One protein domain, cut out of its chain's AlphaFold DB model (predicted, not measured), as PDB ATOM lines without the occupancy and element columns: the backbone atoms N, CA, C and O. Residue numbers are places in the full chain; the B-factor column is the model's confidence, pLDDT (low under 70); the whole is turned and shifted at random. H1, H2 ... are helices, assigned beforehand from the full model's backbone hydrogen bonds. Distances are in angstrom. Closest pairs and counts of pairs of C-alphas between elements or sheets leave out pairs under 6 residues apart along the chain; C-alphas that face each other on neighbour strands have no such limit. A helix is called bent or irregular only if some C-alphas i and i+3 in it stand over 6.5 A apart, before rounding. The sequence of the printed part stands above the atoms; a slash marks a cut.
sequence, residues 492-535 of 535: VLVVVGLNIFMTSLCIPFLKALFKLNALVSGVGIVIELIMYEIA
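What this domain is: This is residues 492 to 535 of the 535 residues of an uncharacterized protein of Leptomonas seymouri (UniProt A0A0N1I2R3). Going along the printed part from its first residue, you see two helices that make a wide, open V: a longer arm, H1, then a sharp corner at residues 516 and 517, then a shorter arm, H2. The two arms meet near their ends at that corner, and nothing fills the space between them. The printed part has 44 residues with two named helices, H1 then H2, and no named strand, and its class is all helix. It is extended, with a radius of gyration of the C-alphas of 16.3 A and spans of 50 by 21 by 6 A.

How they stand to each other: Begin with H1, residues 492 to 515, and go on over a tight link of 2 residues to H2, residues 518 to 532. H1 and H2 are close but not clearly touching, with 2 pairs of C-alphas within 8 A. Look for their closest C-alphas at Leu 513 and Leu 519, 6.2 A apart. Their lines stand about perpendicular, at 79 degrees, and their centres are 25.8 A apart. In H2 every O i to N i+4 pair is within hydrogen-bond range; in H1 it is 18 of 20.

Where its parts are: Find C-alpha 492 at (-12.916, -23.240, -21.460); from there H1 runs 33.2 A to C-alpha 515 at (8.379, 2.291, -21.367). H1 is neither bent nor irregular, but only just: C-alphas 504 and 507 are 6.4 A apart. H2 runs 20.5 A from C-alpha 518 to C-alpha 532 at (21.385, -0.339, -45.213).

The domain as a whole: The C-alphas farthest apart are those of Leu 493 and Ala 535, 50.5 A. The printed part has no cut and ends at residue 535, the chain's last residue. The mean pLDDT of the printed part is 71.3; look for values under 70 at residue 499, residues 503 to 511, residues 513 to 522 and residue 535.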
ATOM      1  N   VAL A 492     -12.457 -24.529 -22.010       73.12
ATOM      2  CA  VAL A 492     -12.916 -23.240 -21.460       73.12
ATOM      3  C   VAL A 492     -11.914 -22.687 -20.448       73.12
ATOM      4  O   VAL A 492     -11.575 -21.511 -20.529       73.12
ATOM      5  N   LEU A 493     -11.380 -23.516 -19.547       77.69
ATOM      6  CA  LEU A 493     -10.367 -23.113 -18.569       77.69
ATOM      7  C   LEU A 493      -9.069 -22.668 -19.255       77.69
ATOM      8  O   LEU A 493      -8.497 -21.658 -18.856       77.69
ATOM      9  N   VAL A 494      -8.634 -23.350 -20.318       77.94
ATOM     10  CA  VAL A 494      -7.467 -22.943 -21.120       77.94
ATOM     11  C   VAL A 494      -7.725 -21.634 -21.875       77.94
ATOM     12  O   VAL A 494      -6.851 -20.773 -21.887       77.94
ATOM     13  N   VAL A 495      -8.911 -21.431 -22.459       71.88
ATOM     14  CA  VAL A 495      -9.264 -20.185 -23.169       71.88
ATOM     15  C   VAL A 495      -9.400 -19.004 -22.204       71.88
ATOM     16  O   VAL A 495      -8.839 -17.939 -22.461       71.88
ATOM     17  N   VAL A 496     -10.090 -19.183 -21.076       75.81
ATOM     18  CA  VAL A 496     -10.216 -18.163 -20.022       75.81
ATOM     19  C   VAL A 496      -8.854 -17.887 -19.385       75.81
ATOM     20  O   VAL A 496      -8.491 -16.727 -19.222       75.81
ATOM     21  N   GLY A 497      -8.059 -18.923 -19.113       80.50
ATOM     22  CA  GLY A 497      -6.695 -18.809 -18.597       80.50
ATOM     23  C   GLY A 497      -5.756 -18.066 -19.549       80.50
ATOM     24  O   GLY A 497      -5.030 -17.183 -19.105       80.50
ATOM     25  N   LEU A 498      -5.816 -18.338 -20.858       74.56
ATOM     26  CA  LEU A 498      -5.072 -17.590 -21.880       74.56
ATOM     27  C   LEU A 498      -5.540 -16.137 -21.997       74.56
ATOM     28  O   LEU A 498      -4.708 -15.247 -22.152       74.56
ATOM     29  N   ASN A 499      -6.845 -15.874 -21.900       67.75
ATOM     30  CA  ASN A 499      -7.379 -14.513 -21.956       67.75
ATOM     31  C   ASN A 499      -6.973 -13.708 -20.704       67.75
ATOM     32  O   ASN A 499      -6.477 -12.587 -20.818       67.75
ATOM     33  N   ILE A 500      -7.055 -14.312 -19.513       77.31
ATOM     34  CA  ILE A 500      -6.533 -13.741 -18.263       77.31
ATOM     35  C   ILE A 500      -5.017 -13.535 -18.361       77.31
ATOM     36  O   ILE A 500      -4.543 -12.452 -18.042       77.31
ATOM     37  N   PHE A 501      -4.238 -14.503 -18.848       79.56
ATOM     38  CA  PHE A 501      -2.788 -14.364 -19.032       79.56
ATOM     39  C   PHE A 501      -2.439 -13.208 -19.984       79.56
ATOM     40  O   PHE A 501      -1.611 -12.352 -19.664       79.56
ATOM     41  N   MET A 502      -3.111 -13.121 -21.135       71.75
ATOM     42  CA  MET A 502      -2.896 -12.039 -22.097       71.75
ATOM     43  C   MET A 502      -3.260 -10.671 -21.508       71.75
ATOM     44  O   MET A 502      -2.492  -9.719 -21.644       71.75
ATOM     45  N   THR A 503      -4.393 -10.559 -20.814       69.06
ATOM     46  CA  THR A 503      -4.860  -9.279 -20.259       69.06
ATOM     47  C   THR A 503      -4.115  -8.848 -18.991       69.06
ATOM     48  O   THR A 503      -3.837  -7.660 -18.838       69.06
ATOM     49  N   SER A 504      -3.747  -9.781 -18.109       69.69
ATOM     50  CA  SER A 504      -3.099  -9.486 -16.818       69.69
ATOM     51  C   SER A 504      -1.570  -9.495 -16.846       69.69
ATOM     52  O   SER A 504      -0.966  -8.824 -16.014       69.69
ATOM     53  N   LEU A 505      -0.933 -10.199 -17.790       67.06
ATOM     54  CA  LEU A 505       0.530 -10.258 -17.908       67.06
ATOM     55  C   LEU A 505       1.027  -9.675 -19.231       67.06
ATOM     56  O   LEU A 505       1.884  -8.795 -19.208       67.06
ATOM     57  N   CYS A 506       0.475 -10.080 -20.380       67.00
ATOM     58  CA  CYS A 506       0.988  -9.617 -21.677       67.00
ATOM     59  C   CYS A 506       0.764  -8.107 -21.901       67.00
ATOM     60  O   CYS A 506       1.693  -7.409 -22.307       67.00
ATOM     61  N   ILE A 507      -0.408  -7.553 -21.554       67.75
ATOM     62  CA  ILE A 507      -0.662  -6.100 -21.642       67.75
ATOM     63  C   ILE A 507       0.311  -5.269 -20.774       67.75
ATOM     64  O   ILE A 507       0.945  -4.364 -21.326       67.75
ATOM     65  N   PRO A 508       0.475  -5.506 -19.453       69.00
ATOM     66  CA  PRO A 508       1.439  -4.740 -18.662       69.00
ATOM     67  C   PRO A 508       2.899  -5.032 -19.032       69.00
ATOM     68  O   PRO A 508       3.705  -4.107 -18.969       69.00
ATOM     69  N   PHE A 509       3.243  -6.242 -19.484       69.38
ATOM     70  CA  PHE A 509       4.584  -6.559 -19.992       69.38
ATOM     71  C   PHE A 509       4.915  -5.769 -21.267       69.38
ATOM     72  O   PHE A 509       5.946  -5.104 -21.321       69.38
ATOM     73  N   LEU A 510       4.009  -5.729 -22.249       69.38
ATOM     74  CA  LEU A 510       4.149  -4.875 -23.435       69.38
ATOM     75  C   LEU A 510       4.204  -3.389 -23.050       69.38
ATOM     76  O   LEU A 510       5.030  -2.644 -23.568       69.38
ATOM     77  N   LYS A 511       3.387  -2.945 -22.088       69.38
ATOM     78  CA  LYS A 511       3.418  -1.565 -21.568       69.38
ATOM     79  C   LYS A 511       4.731  -1.232 -20.840       69.38
ATOM     80  O   LYS A 511       5.140  -0.073 -20.851       69.38
ATOM     81  N   ALA A 512       5.393  -2.216 -20.230       70.19
ATOM     82  CA  ALA A 512       6.732  -2.076 -19.664       70.19
ATOM     83  C   ALA A 512       7.807  -2.046 -20.763       70.19
ATOM     84  O   ALA A 512       8.658  -1.162 -20.737       70.19
ATOM     85  N   LEU A 513       7.714  -2.916 -21.775       66.62
ATOM     86  CA  LEU A 513       8.589  -2.905 -22.955       66.62
ATOM     87  C   LEU A 513       8.502  -1.597 -23.755       66.62
ATOM     88  O   LEU A 513       9.526  -1.119 -24.215       66.62
ATOM     89  N   PHE A 514       7.326  -0.975 -23.878       67.00
ATOM     90  CA  PHE A 514       7.192   0.348 -24.506       67.00
ATOM     91  C   PHE A 514       7.658   1.510 -23.610       67.00
ATOM     92  O   PHE A 514       7.953   2.586 -24.122       67.00
ATOM     93  N   LYS A 515       7.740   1.324 -22.282       69.38
ATOM     94  CA  LYS A 515       8.379   2.291 -21.367       69.38
ATOM     95  C   LYS A 515       9.902   2.155 -21.349       69.38
ATOM     96  O   LYS A 515      10.605   3.146 -21.171       69.38
ATOM     97  N   LEU A 516      10.415   0.942 -21.537       66.00
ATOM     98  CA  LEU A 516      11.819   0.681 -21.823       66.00
ATOM     99  C   LEU A 516      12.117   1.142 -23.253       66.00
ATOM    100  O   LEU A 516      11.915   0.411 -24.217       66.00
ATOM    101  N   ASN A 517      12.654   2.358 -23.381       59.88
ATOM    102  CA  ASN A 517      12.985   3.001 -24.662       59.88
ATOM    103  C   ASN A 517      13.873   2.130 -25.594       59.88
ATOM    104  O   ASN A 517      13.946   2.356 -26.799       59.88
ATOM    105  N   ALA A 518      14.493   1.084 -25.036       57.59
ATOM    106  CA  ALA A 518      15.138  -0.020 -25.736       57.59
ATOM    107  C   ALA A 518      14.290  -0.684 -26.841       57.59
ATOM    108  O   ALA A 518      14.880  -1.102 -27.830       57.59
ATOM    109  N   LEU A 519      12.953  -0.781 -26.743       56.91
ATOM    110  CA  LEU A 519      12.163  -1.385 -27.834       56.91
ATOM    111  C   LEU A 519      12.038  -0.446 -29.043       56.91
ATOM    112  O   LEU A 519      12.154  -0.900 -30.176       56.91
ATOM    113  N   VAL A 520      11.871   0.862 -28.819       64.31
ATOM    114  CA  VAL A 520      11.887   1.865 -29.902       64.31
ATOM    115  C   VAL A 520      13.283   1.949 -30.525       64.31
ATOM    116  O   VAL A 520      13.401   1.952 -31.745       64.31
ATOM    117  N   SER A 521      14.334   1.925 -29.700       62.31
ATOM    118  CA  SER A 521      15.729   1.861 -30.156       62.31
ATOM    119  C   SER A 521      16.019   0.589 -30.967       62.31
ATOM    120  O   SER A 521      16.524   0.674 -32.081       62.31
ATOM    121  N   GLY A 522      15.622  -0.590 -30.477       68.12
ATOM    122  CA  GLY A 522      15.837  -1.869 -31.159       68.12
ATOM    123  C   GLY A 522      15.076  -1.993 -32.480       68.12
ATOM    124  O   GLY A 522      15.638  -2.471 -33.461       68.12
ATOM    125  N   VAL A 523      13.828  -1.513 -32.545       72.94
ATOM    126  CA  VAL A 523      13.079  -1.430 -33.812       72.94
ATOM    127  C   VAL A 523      13.716  -0.411 -34.761       72.94
ATOM    128  O   VAL A 523      13.792  -0.681 -35.956       72.94
ATOM    129  N   GLY A 524      14.237   0.710 -34.248       74.50
ATOM    130  CA  GLY A 524      15.029   1.668 -35.024       74.50
ATOM    131  C   GLY A 524      16.267   1.030 -35.658       74.50
ATOM    132  O   GLY A 524      16.424   1.105 -36.870       74.50
ATOM    133  N   ILE A 525      17.075   0.318 -34.866       74.56
ATOM    134  CA  ILE A 525      18.279  -0.398 -35.328       74.56
ATOM    135  C   ILE A 525      17.929  -1.457 -36.384       74.56
ATOM    136  O   ILE A 525      18.619  -1.566 -37.392       74.56
ATOM    137  N   VAL A 526      16.849  -2.224 -36.196       76.25
ATOM    138  CA  VAL A 526      16.404  -3.218 -37.191       76.25
ATOM    139  C   VAL A 526      15.944  -2.546 -38.491       76.25
ATOM    140  O   VAL A 526      16.230  -3.063 -39.567       76.25
ATOM    141  N   ILE A 527      15.277  -1.390 -38.418       78.75
ATOM    142  CA  ILE A 527      14.869  -0.625 -39.606       78.75
ATOM    143  C   ILE A 527      16.081   0.004 -40.308       78.75
ATOM    144  O   ILE A 527      16.149  -0.073 -41.531       78.75
ATOM    145  N   GLU A 528      17.052   0.565 -39.578       82.44
ATOM    146  CA  GLU A 528      18.314   1.044 -40.164       82.44
ATOM    147  C   GLU A 528      19.066  -0.083 -40.871       82.44
ATOM    148  O   GLU A 528      19.484   0.097 -42.009       82.44
ATOM    149  N   LEU A 529      19.200  -1.252 -40.237       74.69
ATOM    150  CA  LEU A 529      19.938  -2.387 -40.797       74.69
ATOM    151  C   LEU A 529      19.260  -2.916 -42.074       74.69
ATOM    152  O   LEU A 529      19.931  -3.107 -43.083       74.69
ATOM    153  N   ILE A 530      17.925  -3.030 -42.080       78.38
ATOM    154  CA  ILE A 530      17.150  -3.356 -43.291       78.38
ATOM    155  C   ILE A 530      17.318  -2.278 -44.374       78.38
ATOM    156  O   ILE A 530      17.412  -2.612 -45.552       78.38
ATOM    157  N   MET A 531      17.370  -0.993 -44.013       77.88
ATOM    158  CA  MET A 531      17.542   0.091 -44.987       77.88
ATOM    159  C   MET A 531      18.965   0.129 -45.572       77.88
ATOM    160  O   MET A 531      19.115   0.413 -46.758       77.88
ATOM    161  N   TYR A 532      19.987  -0.208 -44.779       79.19
ATOM    162  CA  TYR A 532      21.385  -0.339 -45.213       79.19
ATOM    163  C   TYR A 532      21.662  -1.585 -46.068       79.19
ATOM    164  O   TYR A 532      22.664  -1.605 -46.773       79.19
ATOM    165  N   GLU A 533      20.810  -2.613 -46.020       75.62
ATOM    166  CA  GLU A 533      20.937  -3.826 -46.851       75.62
ATOM    167  C   GLU A 533      20.074  -3.763 -48.135       75.62
ATOM    168  O   GLU A 533      20.087  -4.680 -48.956       75.62
ATOM    169  N   ILE A 534      19.334  -2.662 -48.333       78.56
ATOM    170  CA  ILE A 534      18.503  -2.379 -49.522       78.56
ATOM    171  C   ILE A 534      19.090  -1.243 -50.394       78.56
ATOM    172  O   ILE A 534      18.659  -1.078 -51.538       78.56
ATOM    173  N   ALA A 535      20.058  -0.477 -49.874       61.69
ATOM    174  CA  ALA A 535      20.681   0.689 -50.517       61.69
ATOM    175  C   ALA A 535      22.082   0.394 -51.086       61.69
ATOM    176  O   ALA A 535      22.363   0.921 -52.187       61.69
TER     177      ALA A 535